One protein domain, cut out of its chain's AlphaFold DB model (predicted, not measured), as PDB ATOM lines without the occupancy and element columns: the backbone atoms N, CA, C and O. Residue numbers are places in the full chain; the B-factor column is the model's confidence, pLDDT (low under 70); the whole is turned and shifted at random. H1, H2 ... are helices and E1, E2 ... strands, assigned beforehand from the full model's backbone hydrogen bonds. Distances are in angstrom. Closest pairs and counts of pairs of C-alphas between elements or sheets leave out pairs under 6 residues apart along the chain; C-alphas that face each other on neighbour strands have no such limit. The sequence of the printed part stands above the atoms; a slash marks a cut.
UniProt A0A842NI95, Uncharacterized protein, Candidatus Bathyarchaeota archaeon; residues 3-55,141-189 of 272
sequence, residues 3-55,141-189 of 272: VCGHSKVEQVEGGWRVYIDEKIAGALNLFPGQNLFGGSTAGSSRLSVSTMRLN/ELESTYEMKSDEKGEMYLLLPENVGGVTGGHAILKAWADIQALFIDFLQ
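This is residues 3 to 55 and 141 to 189 of the 272 residues of an uncharacterized protein of Candidatus Bathyarchaeota archaeon (UniProt A0A842NI95). Eight strands ring an axis as a closed barrel, and one short helix, H1, sits outside it at one end, near the start of E1 and the end of E7. Round the ring run E1, E2, E6, E5, E3, E4, E8, E7 and back to E1, each neighbour pair antiparallel. The printed part has 102 residues with one named helix and eight named strands, in the order E1, E2, H1, E3, E4, E5, E6, E7, E8 along the chain, and its class is mostly strand. It is compact, with a radius of gyration of the C-alphas of 12.1 A, and rounded, spanning 34 by 27 by 22 A.

E1, residues 3 to 12, is the longest strand by residues; it begins with C-alpha 3 at (9.893, -20.746, 16.429) and measures 27.0 A from first to last C-alpha. E2 is residues 15 to 20, H1 is residues 22 to 27, E3 is residues 35 to 39 and E4 is residues 46 to 50. After the cut, E5, residues 144 to 150, begins with C-alpha 144 at (19.347, -41.551, 21.727) and measures 19.8 A. E6 is residues 156 to 161. E7, residues 170 to 177, measures 23.1 A, and E8, residues 182 to 188, measures 19.3 A and ends with C-alpha 188 at (25.141, -26.377, 7.933).

E1 has staggered pairing: residues 9 to 12 pair with E2 and residues 3 to 9 with E7. E1 and E2 form a hairpin at 151 degrees, with N 10 and O 17 2.9 A apart. E2 and E6 are antiparallel at 155 degrees, with N 18 and O 158 3.0 A apart. The hairpin E5 and E6 has N 149 and O 157 2.9 A apart; E5 pairs with E3 over residues 144 to 147, with N 36 and O 146 2.8 A apart. The hairpin E3 and E4 has N 39 and O 48 2.9 A apart. E4 and E8 have N 47 and O 185 2.9 A apart, and the hairpin E7 and E8 has N 175 and O 184 2.8 A apart. E7 and E1 close the ring at 142 degrees, with N 5 and O 174 2.9 A apart. H1 is on the barrel, outside it, at a height over the sheet of 6.6 A; its closest C-alphas to E7 are those of Ile 24 and Ala 176, 5.9 A apart. In H1 every O i to N i+4 pair is within hydrogen-bond range. Among the pairs that stay apart are E1 and E4, and E2 and E8.

The two C-alphas farthest apart are those of Asn 55 and Lys 153, at 34.5 A. Residues 56 to 140 are not printed, and C-alphas 55 and 141 are 4.8 A apart across this cut, in the link from E4 to E5. Of the links that are printed whole, none is long. The mean pLDDT of the printed part is 85.6; residues 42 to 43, 55, 141 to 142 and 165 to 166 are under 70.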
ATOM      1  N   VAL A   3       8.956 -21.760  15.935       81.81
ATOM      2  CA  VAL A   3       9.893 -20.746  16.429       81.81
ATOM      3  C   VAL A   3      11.269 -21.061  15.861       81.81
ATOM      4  O   VAL A   3      11.723 -22.201  15.964       81.81
ATOM      5  N   CYS A   4      11.941 -20.081  15.261       85.31
ATOM      6  CA  CYS A   4      13.229 -20.310  14.613       85.31
ATOM      7  C   CYS A   4      14.354 -19.526  15.287       85.31
ATOM      8  O   CYS A   4      14.174 -18.408  15.768       85.31
ATOM      9  N   GLY A   5      15.545 -20.110  15.278       88.19
ATOM     10  CA  GLY A   5      16.741 -19.529  15.864       88.19
ATOM     11  C   GLY A   5      17.995 -19.936  15.109       88.19
ATOM     12  O   GLY A   5      17.992 -20.837  14.267       88.19
ATOM     13  N   HIS A   6      19.091 -19.282  15.457       90.38
ATOM     14  CA  HIS A   6      20.432 -19.626  15.010       90.38
ATOM     15  C   HIS A   6      21.244 -20.148  16.191       90.38
ATOM     16  O   HIS A   6      21.087 -19.690  17.318       90.38
ATOM     17  N   SER A   7      22.119 -21.109  15.922       90.81
ATOM     18  CA  SER A   7      23.015 -21.684  16.914       90.81
ATOM     19  C   SER A   7      24.457 -21.701  16.424       90.81
ATOM     20  O   SER A   7      24.744 -21.935  15.244       90.81
ATOM     21  N   LYS A   8      25.377 -21.487  17.366       88.38
ATOM     22  CA  LYS A   8      26.796 -21.803  17.200       88.38
ATOM     23  C   LYS A   8      27.028 -23.265  17.566       88.38
ATOM     24  O   LYS A   8      26.544 -23.740  18.594       88.38
ATOM     25  N   VAL A   9      27.801 -23.945  16.727       90.25
ATOM     26  CA  VAL A   9      28.180 -25.346  16.926       90.25
ATOM     27  C   VAL A   9      29.688 -25.420  17.104       90.25
ATOM     28  O   VAL A   9      30.442 -25.096  16.184       90.25
ATOM     29  N   GLU A  10      30.119 -25.856  18.280       90.25
ATOM     30  CA  GLU A  10      31.526 -25.917  18.671       90.25
ATOM     31  C   GLU A  10      31.970 -27.365  18.835       90.25
ATOM     32  O   GLU A  10      31.269 -28.185  19.430       90.25
ATOM     33  N   GLN A  11      33.156 -27.687  18.323       89.62
ATOM     34  CA  GLN A  11      33.783 -28.968  18.612       89.62
ATOM     35  C   GLN A  11      34.371 -28.929  20.024       89.62
ATOM     36  O   GLN A  11      35.071 -27.983  20.389       89.62
ATOM     37  N   VAL A  12      34.095 -29.962  20.813       91.25
ATOM     38  CA  VAL A  12      34.590 -30.120  22.184       91.25
ATOM     39  C   VAL A  12      35.176 -31.518  22.362       91.25
ATOM     40  O   VAL A  12      34.984 -32.395  21.520       91.25
ATOM     41  N   GLU A  13      35.909 -31.747  23.452       89.38
ATOM     42  CA  GLU A  13      36.419 -33.087  23.758       89.38
ATOM     43  C   GLU A  13      35.254 -34.087  23.863       89.38
ATOM     44  O   GLU A  13      34.322 -33.890  24.644       89.38
ATOM     45  N   GLY A  14      35.296 -35.144  23.048       85.81
ATOM     46  CA  GLY A  14      34.272 -36.188  23.021       85.81
ATOM     47  C   GLY A  14      33.013 -35.861  22.211       85.81
ATOM     48  O   GLY A  14      32.066 -36.654  22.249       85.81
ATOM     49  N   GLY A  15      32.976 -34.748  21.465       92.06
ATOM     50  CA  GLY A  15      31.880 -34.481  20.533       92.06
ATOM     51  C   GLY A  15      31.652 -33.018  20.177       92.06
ATOM     52  O   GLY A  15      32.569 -32.281  19.816       92.06
ATOM     53  N   TRP A  16      30.387 -32.612  20.240       92.56
ATOM     54  CA  TRP A  16      29.915 -31.314  19.782       92.56
ATOM     55  C   TRP A  16      29.055 -30.640  20.837       92.56
ATOM     56  O   TRP A  16      28.217 -31.269  21.486       92.56
ATOM     57  N   ARG A  17      29.231 -29.331  20.969       93.62
ATOM     58  CA  ARG A  17      28.371 -28.456  21.752       93.62
ATOM     59  C   ARG A  17      27.493 -27.655  20.801       93.62
ATOM     60  O   ARG A  17      28.004 -26.933  19.948       93.62
ATOM     61  N   VAL A  18      26.179 -27.769  20.968       94.56
ATOM     62  CA  VAL A  18      25.188 -26.997  20.207       94.56
ATOM     63  C   VAL A  18      24.447 -26.086  21.167       94.56
ATOM     64  O   VAL A  18      23.706 -26.570  22.020       94.56
ATOM     65  N   TYR A  19      24.649 -24.778  21.043       94.50
ATOM     66  CA  TYR A  19      23.971 -23.805  21.899       94.50
ATOM     67  C   TYR A  19      22.486 -23.706  21.546       94.50
ATOM     68  O   TYR A  19      22.119 -23.706  20.372       94.50
ATOM     69  N   ILE A  20      21.624 -23.622  22.550       94.00
ATOM     70  CA  ILE A  20      20.184 -23.466  22.373       94.00
ATOM     71  C   ILE A  20      19.819 -22.035  22.742       94.00
ATOM     72  O   ILE A  20      20.009 -21.613  23.880       94.00
ATOM     73  N   ASP A  21      19.312 -21.300  21.756       90.62
ATOM     74  CA  ASP A  21      18.868 -19.920  21.925       90.62
ATOM     75  C   ASP A  21      17.758 -19.817  22.992       90.62
ATOM     76  O   ASP A  21      16.893 -20.693  23.081       90.62
ATOM     77  N   GLU A  22      17.770 -18.752  23.800       89.31
ATOM     78  CA  GLU A  22      16.819 -18.552  24.905       89.31
ATOM     79  C   GLU A  22      15.363 -18.589  24.424       89.31
ATOM     80  O   GLU A  22      14.506 -19.182  25.080       89.31
ATOM     81  N   LYS A  23      15.085 -18.037  23.240       87.69
ATOM     82  CA  LYS A  23      13.753 -18.060  22.631       87.69
ATOM     83  C   LYS A  23      13.312 -19.482  22.299       87.69
ATOM     84  O   LYS A  23      12.161 -19.844  22.534       87.69
ATOM     85  N   ILE A  24      14.225 -20.297  21.771       90.12
ATOM     86  CA  ILE A  24      13.972 -21.708  21.447       90.12
ATOM     87  C   ILE A  24      13.744 -22.513  22.724       90.12
ATOM     88  O   ILE A  24      12.798 -23.298  22.802       90.12
ATOM     89  N   ALA A  25      14.582 -22.297  23.735       90.69
ATOM     90  CA  ALA A  25      14.437 -22.968  25.012       90.69
ATOM     91  C   ALA A  25      13.137 -22.579  25.722       90.69
ATOM     92  O   ALA A  25      12.440 -23.461  26.212       90.69
ATOM     93  N   GLY A  26      12.763 -21.296  25.712       89.31
ATOM     94  CA  GLY A  26      11.496 -20.815  26.256       89.31
ATOM     95  C   GLY A  26      10.285 -21.410  25.534       89.31
ATOM     96  O   GLY A  26       9.364 -21.895  26.185       89.31
ATOM     97  N   ALA A  27      10.313 -21.470  24.199       86.12
ATOM     98  CA  ALA A  27       9.235 -22.063  23.401       86.12
ATOM     99  C   ALA A  27       8.986 -23.548  23.715       86.12
ATOM    100  O   ALA A  27       7.861 -24.033  23.598       86.12
ATOM    101  N   LEU A  28      10.034 -24.270  24.112       87.81
ATOM    102  CA  LEU A  28       9.993 -25.697  24.432       87.81
ATOM    103  C   LEU A  28      10.056 -25.985  25.940       87.81
ATOM    104  O   LEU A  28      10.122 -27.148  26.330       87.81
ATOM    105  N   ASN A  29      10.037 -24.949  26.786       89.56
ATOM    106  CA  ASN A  29      10.233 -25.043  28.238       89.56
ATOM    107  C   ASN A  29      11.454 -25.901  28.635       89.56
ATOM    108  O   ASN A  29      11.374 -26.721  29.551       89.56
ATOM    109  N   LEU A  30      12.573 -25.739  27.925       92.44
ATOM    110  CA  LEU A  30      13.803 -26.484  28.188       92.44
ATOM    111  C   LEU A  30      14.528 -25.943  29.420       92.44
ATOM    112  O   LEU A  30      14.562 -24.736  29.654       92.44
ATOM    113  N   PHE A  31      15.156 -26.838  30.185       92.69
ATOM    114  CA  PHE A  31      15.951 -26.471  31.358       92.69
ATOM    115  C   PHE A  31      17.176 -27.385  31.550       92.69
ATOM    116  O   PHE A  31      17.180 -28.529  31.086       92.69
ATOM    117  N   PRO A  32      18.231 -26.917  32.246       93.25
ATOM    118  CA  PRO A  32      19.413 -27.733  32.526       93.25
ATOM    119  C   PRO A  32      19.089 -28.998  33.337       93.25
ATOM    120  O   PRO A  32      18.315 -28.956  34.292       93.25
ATOM    121  N   GLY A  33      19.710 -30.119  32.974       91.31
ATOM    122  CA  GLY A  33      19.468 -31.447  33.550       91.31
ATOM    123  C   GLY A  33      18.293 -32.202  32.920       91.31
ATOM    124  O   GLY A  33      18.039 -33.351  33.281       91.31
ATOM    125  N   GLN A  34      17.568 -31.589  31.979       92.81
ATOM    126  CA  GLN A  34      16.521 -32.268  31.226       92.81
ATOM    127  C   GLN A  34      17.124 -33.210  30.180       92.81
ATOM    128  O   GLN A  34      18.043 -32.849  29.445       92.81
ATOM    129  N   ASN A  35      16.555 -34.408  30.076       90.62
ATOM    130  CA  ASN A  35      16.884 -35.364  29.026       90.62
ATOM    131  C   ASN A  35      15.942 -35.182  27.834       90.62
ATOM    132  O   ASN A  35      14.722 -35.183  28.006       90.62
ATOM    133  N   LEU A  36      16.514 -35.068  26.638       90.31
ATOM    134  CA  LEU A  36      15.793 -35.021  25.371       90.31
ATOM    135  C   LEU A  36      16.026 -36.312  24.602       90.31
ATOM    136  O   LEU A  36      17.161 -36.762  24.456       90.31
ATOM    137  N   PHE A  37      14.957 -36.889  24.076       87.12
ATOM    138  CA  PHE A  37      15.049 -37.992  23.132       87.12
ATOM    139  C   PHE A  37      15.481 -37.435  21.788       87.12
ATOM    140  O   PHE A  37      14.979 -36.394  21.378       87.12
ATOM    141  N   GLY A  38      16.387 -38.102  21.089       86.75
ATOM    142  CA  GLY A  38      16.817 -37.625  19.790       86.75
ATOM    143  C   GLY A  38      17.220 -38.717  18.816       86.75
ATOM    144  O   GLY A  38      17.498 -39.854  19.195       86.75
ATOM    145  N   GLY A  39      17.221 -38.347  17.541       83.44
ATOM    146  CA  GLY A  39      17.530 -39.238  16.435       83.44
ATOM    147  C   GLY A  39      17.863 -38.460  15.167       83.44
ATOM    148  O   GLY A  39      17.358 -37.360  14.931       83.44
ATOM    149  N   SER A  40      18.731 -39.044  14.346       79.12
ATOM    150  CA  SER A  40      19.108 -38.521  13.034       79.12
ATOM    151  C   SER A  40      18.862 -39.587  11.977       79.12
ATOM    152  O   SER A  40      19.289 -40.730  12.143       79.12
ATOM    153  N   THR A  41      18.241 -39.223  10.861       70.62
ATOM    154  CA  THR A  41      18.168 -40.111   9.695       70.62
ATOM    155  C   THR A  41      19.551 -40.225   9.054       70.62
ATOM    156  O   THR A  41      20.237 -39.218   8.872       70.62
ATOM    157  N   ALA A  42      19.976 -41.438   8.691       66.56
ATOM    158  CA  ALA A  42      21.270 -41.659   8.048       66.56
ATOM    159  C   ALA A  42      21.437 -40.771   6.797       66.56
ATOM    160  O   ALA A  42      20.570 -40.739   5.926       66.56
ATOM    161  N   GLY A  43      22.555 -40.040   6.719       66.69
ATOM    162  CA  GLY A  43      22.854 -39.115   5.618       66.69
ATOM    163  C   GLY A  43      22.162 -37.747   5.698       66.69
ATOM    164  O   GLY A  43      22.427 -36.895   4.854       66.69
ATOM    165  N   SER A  44      21.313 -37.512   6.702       76.12
ATOM    166  CA  SER A  44      20.696 -36.207   6.953       76.12
ATOM    167  C   SER A  44      21.650 -35.265   7.690       76.12
ATOM    168  O   SER A  44      22.387 -35.696   8.576       76.12
ATOM    169  N   SER A  45      21.594 -33.967   7.373       84.31
ATOM    170  CA  SER A  45      22.222 -32.900   8.169       84.31
ATOM    171  C   SER A  45      21.326 -32.396   9.309       84.31
ATOM    172  O   SER A  45      21.631 -31.385   9.933       84.31
ATOM    173  N   ARG A  46      20.202 -33.073   9.573       86.81
ATOM    174  CA  ARG A  46      19.239 -32.727  10.623       86.81
ATOM    175  C   ARG A  46      19.316 -33.704  11.790       86.81
ATOM    176  O   ARG A  46      19.183 -34.914  11.596       86.81
ATOM    177  N   LEU A  47      19.399 -33.153  12.997       87.81
ATOM    178  CA  LEU A  47      19.081 -33.850  14.239       87.81
ATOM    179  C   LEU A  47      17.688 -33.431  14.716       87.81
ATOM    180  O   LEU A  47      17.385 -32.241  14.797       87.81
ATOM    181  N   SER A  48      16.864 -34.413  15.056       87.00
ATOM    182  CA  SER A  48      15.581 -34.196  15.721       87.00
ATOM    183  C   SER A  48      15.745 -34.518  17.198       87.00
ATOM    184  O   SER A  48      16.243 -35.595  17.530       87.00
ATOM    185  N   VAL A  49      15.322 -33.615  18.080       88.94
ATOM    186  CA  VAL A  49      15.239 -33.866  19.524       88.94
ATOM    187  C   VAL A  49      13.868 -33.470  20.064       88.94
ATOM    188  O   VAL A  49      13.219 -32.582  19.524       88.94
ATOM    189  N   SER A  50      13.398 -34.124  21.117       86.88
ATOM    190  CA  SER A  50      12.107 -33.837  21.739       86.88
ATOM    191  C   SER A  50      12.132 -34.151  23.230       86.88
ATOM    192  O   SER A  50      12.844 -35.050  23.681       86.88
ATOM    193  N   THR A  51      11.331 -33.422  24.008       83.75
ATOM    194  CA  THR A  51      11.066 -33.763  25.419       83.75
ATOM    195  C   THR A  51      10.158 -34.995  25.539       83.75
ATOM    196  O   THR A  51      10.067 -35.607  26.604       83.75
ATOM    197  N   MET A  52       9.515 -35.388  24.438       78.81
ATOM    198  CA  MET A  52       8.628 -36.534  24.327       78.81
ATOM    199  C   MET A  52       9.330 -37.652  23.559       78.81
ATOM    200  O   MET A  52      10.091 -37.415  22.619       78.81
ATOM    201  N   ARG A  53       9.073 -38.906  23.937       72.19
ATOM    202  CA  ARG A  53       9.597 -40.054  23.195       72.19
ATOM    203  C   ARG A  53       8.760 -40.272  21.941       72.19
ATOM    204  O   ARG A  53       7.836 -41.081  21.929       72.19
ATOM    205  N   LEU A  54       9.087 -39.530  20.894       72.88
ATOM    206  CA  LEU A  54       8.468 -39.692  19.590       72.88
ATOM    207  C   LEU A  54       9.029 -40.960  18.909       72.88
ATOM    208  O   LEU A  54      10.229 -41.241  18.981       72.88
ATOM    209  N   ASN A  55       8.154 -41.765  18.312       69.00
ATOM    210  CA  ASN A  55       8.499 -43.041  17.684       69.00
ATOM    211  C   ASN A  55       7.769 -43.178  16.325       69.00
ATOM    212  O   ASN A  55       6.874 -42.375  16.055       69.00
ATOM    213  N   GLU A 141      12.711 -42.690  14.875       62.91
ATOM    214  CA  GLU A 141      13.018 -43.429  16.084       62.91
ATOM    215  C   GLU A 141      13.972 -42.552  16.892       62.91
ATOM    216  O   GLU A 141      15.130 -42.349  16.519       62.91
ATOM    217  N   LEU A 142      13.461 -41.924  17.955       67.00
ATOM    218  CA  LEU A 142      14.312 -41.188  18.886       67.00
ATOM    219  C   LEU A 142      14.999 -42.203  19.813       67.00
ATOM    220  O   LEU A 142      14.517 -42.512  20.905       67.00
ATOM    221  N   GLU A 143      16.090 -42.784  19.319       71.25
ATOM    222  CA  GLU A 143      16.837 -43.866  19.977       71.25
ATOM    223  C   GLU A 143      17.818 -43.361  21.038       71.25
ATOM    224  O   GLU A 143      18.133 -44.067  21.997       71.25
ATOM    225  N   SER A 144      18.323 -42.138  20.865       82.44
ATOM    226  CA  SER A 144      19.347 -41.551  21.727       82.44
ATOM    227  C   SER A 144      18.734 -40.633  22.777       82.44
ATOM    228  O   SER A 144      17.624 -40.127  22.628       82.44
ATOM    229  N   THR A 145      19.471 -40.396  23.860       87.50
ATOM    230  CA  THR A 145      19.124 -39.388  24.865       87.50
ATOM    231  C   THR A 145      20.257 -38.380  24.973       87.50
ATOM    232  O   THR A 145      21.417 -38.768  25.119       87.50
ATOM    233  N   TYR A 146      19.915 -37.099  24.900       90.69
ATOM    234  CA  TYR A 146      20.840 -35.981  25.017       90.69
ATOM    235  C   TYR A 146      20.462 -35.135  26.228       90.69
ATOM    236  O   TYR A 146      19.295 -34.808  26.428       90.69
ATOM    237  N   GLU A 147      21.450 -34.782  27.039       92.38
ATOM    238  CA  GLU A 147      21.240 -33.968  28.233       92.38
ATOM    239  C   GLU A 147      21.380 -32.477  27.892       92.38
ATOM    240  O   GLU A 147      22.380 -32.057  27.301       92.38
ATOM    241  N   MET A 148      20.396 -31.678  28.304       94.38
ATOM    242  CA  MET A 148      20.482 -30.219  28.314       94.38
ATOM    243  C   MET A 148      21.396 -29.756  29.445       94.38
ATOM    244  O   MET A 148      21.192 -30.103  30.608       94.38
ATOM    245  N   LYS A 149      22.380 -28.919  29.129       95.12
ATOM    246  CA  LYS A 149      23.300 -28.321  30.105       95.12
ATOM    247  C   LYS A 149      23.276 -26.803  30.003       95.12
ATOM    248  O   LYS A 149      22.762 -26.248  29.038       95.12
ATOM    249  N   SER A 150      23.849 -26.145  31.002       94.44
ATOM    250  CA  SER A 150      24.152 -24.716  30.979       94.44
ATOM    251  C   SER A 150      25.639 -24.503  31.215       94.44
ATOM    252  O   SER A 150      26.266 -25.268  31.955       94.44
ATOM    253  N   ASP A 151      26.214 -23.484  30.593       91.38
ATOM    254  CA  ASP A 151      27.582 -23.068  30.889       91.38
ATOM    255  C   ASP A 151      27.647 -22.087  32.076       91.38
ATOM    256  O   ASP A 151      26.645 -21.807  32.737       91.38
ATOM    257  N   GLU A 152      28.845 -21.577  32.374       89.38
ATOM    258  CA  GLU A 152      29.083 -20.636  33.481       89.38
ATOM    259  C   GLU A 152      28.351 -19.295  33.316       89.38
ATOM    260  O   GLU A 152      28.148 -18.580  34.298       89.38
ATOM    261  N   LYS A 153      27.951 -18.945  32.087       88.19
ATOM    262  CA  LYS A 153      27.182 -17.736  31.774       88.19
ATOM    263  C   LYS A 153      25.675 -17.988  31.781       88.19
ATOM    264  O   LYS A 153      24.911 -17.042  31.610       88.19
ATOM    265  N   GLY A 154      25.251 -19.234  32.000       86.69
ATOM    266  CA  GLY A 154      23.853 -19.646  31.949       86.69
ATOM    267  C   GLY A 154      23.346 -19.933  30.535       86.69
ATOM    268  O   GLY A 154      22.150 -20.168  30.376       86.69
ATOM    269  N   GLU A 155      24.215 -19.953  29.516       91.62
ATOM    270  CA  GLU A 155      23.806 -20.278  28.148       91.62
ATOM    271  C   GLU A 155      23.536 -21.782  28.040       91.62
ATOM    272  O   GLU A 155      24.364 -22.615  28.428       91.62
ATOM    273  N   MET A 156      22.356 -22.139  27.531       94.94
ATOM    274  CA  MET A 156      21.950 -23.532  27.381       94.94
ATOM    275  C   MET A 156      22.605 -24.181  26.167       94.94
ATOM    276  O   MET A 156      22.752 -23.559  25.116       94.94
ATOM    277  N   TYR A 157      22.963 -25.456  26.287       95.31
ATOM    278  CA  TYR A 157      23.509 -26.230  25.181       95.31
ATOM    279  C   TYR A 157      23.187 -27.723  25.289       95.31
ATOM    280  O   TYR A 157      22.997 -28.267  26.379       95.31
ATOM    281  N   LEU A 158      23.192 -28.390  24.137       94.31
ATOM    282  CA  LEU A 158      23.217 -29.843  24.014       94.31
ATOM    283  C   LEU A 158      24.647 -30.327  23.806       94.31
ATOM    284  O   LEU A 158      25.392 -29.762  23.000       94.31
ATOM    285  N   LEU A 159      25.012 -31.394  24.517       91.88
ATOM    286  CA  LEU A 159      26.245 -32.133  24.264       91.88
ATOM    287  C   LEU A 159      25.923 -33.360  23.407       91.88
ATOM    288  O   LEU A 159      25.212 -34.266  23.841       91.88
ATOM    289  N   LEU A 160      26.450 -33.375  22.190       91.38
ATOM    290  CA  LEU A 160      26.262 -34.450  21.223       91.38
ATOM    291  C   LEU A 160      27.561 -35.261  21.101       91.38
ATOM    292  O   LEU A 160      28.630 -34.654  21.086       91.38
ATOM    293  N   PRO A 161      27.514 -36.600  20.987       88.56
ATOM    294  CA  PRO A 161      28.707 -37.400  20.716       88.56
ATOM    295  C   PRO A 161      29.302 -37.115  19.325       88.56
ATOM    296  O   PRO A 161      28.621 -36.613  18.433       88.56
ATOM    297  N   GLU A 162      30.571 -37.480  19.118       84.25
ATOM    298  CA  GLU A 162      31.305 -37.231  17.858       84.25
ATOM    299  C   GLU A 162      30.593 -37.765  16.606       84.25
ATOM    300  O   GLU A 162      30.634 -37.127  15.557       84.25
ATOM    301  N   ASN A 163      29.908 -38.905  16.732       76.06
ATOM    302  CA  ASN A 163      29.288 -39.625  15.618       76.06
ATOM    303  C   ASN A 163      27.806 -39.276  15.385       76.06
ATOM    304  O   ASN A 163      27.118 -40.024  14.690       76.06
ATOM    305  N   VAL A 164      27.277 -38.190  15.966       78.06
ATOM    306  CA  VAL A 164      25.903 -37.764  15.646       78.06
ATOM    307  C   VAL A 164      25.836 -37.329  14.187       78.06
ATOM    308  O   VAL A 164      26.593 -36.465  13.743       78.06
ATOM    309  N   GLY A 165      24.933 -37.959  13.432       67.25
ATOM    310  CA  GLY A 165      24.797 -37.754  11.997       67.25
ATOM    311  C   GLY A 165      24.583 -36.287  11.638       67.25
ATOM    312  O   GLY A 165      23.799 -35.583  12.273       67.25
ATOM    313  N   GLY A 166      25.287 -35.832  10.601       69.25
ATOM    314  CA  GLY A 166      25.038 -34.529   9.995       69.25
ATOM    315  C   GLY A 166      25.736 -33.336  10.640       69.25
ATOM    316  O   GLY A 166      25.718 -32.263  10.044       69.25
ATOM    317  N   VAL A 167      26.380 -33.493  11.803       81.69
ATOM    318  CA  VAL A 167      27.072 -32.381  12.470       81.69
ATOM    319  C   VAL A 167      28.368 -32.047  11.732       81.69
ATOM    320  O   VAL A 167      29.350 -32.780  11.799       81.69
ATOM    321  N   THR A 168      28.375 -30.921  11.021       72.62
ATOM    322  CA  THR A 168      29.531 -30.459  10.232       72.62
ATOM    323  C   THR A 168      30.276 -29.273  10.855       72.62
ATOM    324  O   THR A 168      31.260 -28.809  10.284       72.62
ATOM    325  N   GLY A 169      29.855 -28.822  12.043       72.88
ATOM    326  CA  GLY A 169      30.463 -27.714  12.790       72.88
ATOM    327  C   GLY A 169      30.077 -26.316  12.285       72.88
ATOM    328  O   GLY A 169      29.514 -26.150  11.206       72.88
ATOM    329  N   GLY A 170      30.370 -25.287  13.085       82.25
ATOM    330  CA  GLY A 170      30.157 -23.879  12.733       82.25
ATOM    331  C   GLY A 170      28.782 -23.364  13.145       82.25
ATOM    332  O   GLY A 170      28.668 -22.626  14.126       82.25
ATOM    333  N   HIS A 171      27.733 -23.755  12.417       88.00
ATOM    334  CA  HIS A 171      26.390 -23.209  12.619       88.00
ATOM    335  C   HIS A 171      25.277 -24.231  12.422       88.00
ATOM    336  O   HIS A 171      25.384 -25.154  11.614       88.00
ATOM    337  N   ALA A 172      24.175 -24.007  13.135       90.50
ATOM    338  CA  ALA A 172      22.926 -24.716  12.927       90.50
ATOM    339  C   ALA A 172      21.736 -23.753  12.939       90.50
ATOM    340  O   ALA A 172      21.772 -22.702  13.584       90.50
ATOM    341  N   ILE A 173      20.675 -24.131  12.231       90.31
ATOM    342  CA  ILE A 173      19.365 -23.491  12.344       90.31
ATOM    343  C   ILE A 173      18.523 -24.331  13.301       90.31
ATOM    344  O   ILE A 173      18.374 -25.539  13.117       90.31
ATOM    345  N   LEU A 174      17.979 -23.674  14.317       91.38
ATOM    346  CA  LEU A 174      17.085 -24.259  15.305       91.38
ATOM    347  C   LEU A 174      15.641 -24.006  14.877       91.38
ATOM    348  O   LEU A 174      15.282 -22.868  14.576       91.38
ATOM    349  N   LYS A 175      14.804 -25.043  14.869       88.69
ATOM    350  CA  LYS A 175      13.363 -24.940  14.605       88.69
ATOM    351  C   LYS A 175      12.608 -25.651  15.714       88.69
ATOM    352  O   LYS A 175      12.518 -26.878  15.717       88.69
ATOM    353  N   ALA A 176      12.100 -24.880  16.661       86.62
ATOM    354  CA  ALA A 176      11.245 -25.382  17.720       86.62
ATOM    355  C   ALA A 176       9.795 -25.429  17.253       86.62
ATOM    356  O   ALA A 176       9.235 -24.434  16.794       86.62
ATOM    357  N   TRP A 177       9.170 -26.579  17.441       82.44
ATOM    358  CA  TRP A 177       7.736 -26.738  17.366       82.44
ATOM    359  C   TRP A 177       7.191 -26.962  18.770       82.44
ATOM    360  O   TRP A 177       7.220 -28.077  19.292       82.44
ATOM    361  N   ALA A 178       6.684 -25.885  19.370       79.50
ATOM    362  CA  ALA A 178       6.151 -25.899  20.728       79.50
ATOM    363  C   ALA A 178       5.013 -26.917  20.908       79.50
ATOM    364  O   ALA A 178       5.051 -27.712  21.845       79.50
ATOM    365  N   ASP A 179       4.052 -26.953  19.982       73.50
ATOM    366  CA  ASP A 179       2.852 -27.802  20.094       73.50
ATOM    367  C   ASP A 179       3.184 -29.297  20.186       73.50
ATOM    368  O   ASP A 179       2.478 -30.055  20.854       73.50
ATOM    369  N   ILE A 180       4.298 -29.707  19.565       71.62
ATOM    370  CA  ILE A 180       4.776 -31.090  19.611       71.62
ATOM    371  C   ILE A 180       6.069 -31.307  20.385       71.62
ATOM    372  O   ILE A 180       6.658 -32.386  20.325       71.62
ATOM    373  N   GLN A 181       6.497 -30.282  21.122       81.00
ATOM    374  CA  GLN A 181       7.676 -30.316  21.977       81.00
ATOM    375  C   GLN A 181       8.920 -30.872  21.262       81.00
ATOM    376  O   GLN A 181       9.700 -31.641  21.832       81.00
ATOM    377  N   ALA A 182       9.082 -30.520  19.987       84.12
ATOM    378  CA  ALA A 182      10.166 -30.999  19.141       84.12
ATOM    379  C   ALA A 182      11.070 -29.841  18.725       84.12
ATOM    380  O   ALA A 182      10.613 -28.736  18.441       84.12
ATOM    381  N   LEU A 183      12.364 -30.112  18.654       88.81
ATOM    382  CA  LEU A 183      13.387 -29.232  18.125       88.81
ATOM    383  C   LEU A 183      14.089 -29.937  16.973       88.81
ATOM    384  O   LEU A 183      14.629 -31.033  17.126       88.81
ATOM    385  N   PHE A 184      14.146 -29.259  15.837       87.81
ATOM    386  CA  PHE A 184      15.007 -29.647  14.735       87.81
ATOM    387  C   PHE A 184      16.233 -28.773  14.682       87.81
ATOM    388  O   PHE A 184      16.143 -27.547  14.750       87.81
ATOM    389  N   ILE A 185      17.368 -29.425  14.510       90.69
ATOM    390  CA  ILE A 185      18.670 -28.795  14.429       90.69
ATOM    391  C   ILE A 185      19.222 -29.129  13.049       90.69
ATOM    392  O   ILE A 185      19.668 -30.248  12.805       90.69
ATOM    393  N   ASP A 186      19.130 -28.164  12.138       88.44
ATOM    394  CA  ASP A 186      19.676 -28.259  10.786       88.44
ATOM    395  C   ASP A 186      21.126 -27.781  10.801       88.44
ATOM    396  O   ASP A 186      21.390 -26.577  10.837       88.44
ATOM    397  N   PHE A 187      22.068 -28.718  10.776       89.00
ATOM    398  CA  PHE A 187      23.488 -28.414  10.679       89.00
ATOM    399  C   PHE A 187      23.845 -27.973   9.265       89.00
ATOM    400  O   PHE A 187      23.399 -28.552   8.269       89.00
ATOM    401  N   LEU A 188      24.671 -26.935   9.190       86.12
ATOM    402  CA  LEU A 188      25.141 -26.377   7.933       86.12
ATOM    403  C   LEU A 188      26.624 -26.666   7.760       86.12
ATOM    404  O   LEU A 188      27.395 -26.692   8.721       86.12
ATOM    405  N   GLN A 189      27.030 -26.866   6.511       82.69
ATOM    406  CA  GLN A 189      28.437 -27.066   6.195       82.69
ATOM    407  C   GLN A 189      29.233 -25.779   6.467       82.69
ATOM    408  O   GLN A 189      28.728 -24.681   6.197       82.69
TER     409      GLN A 189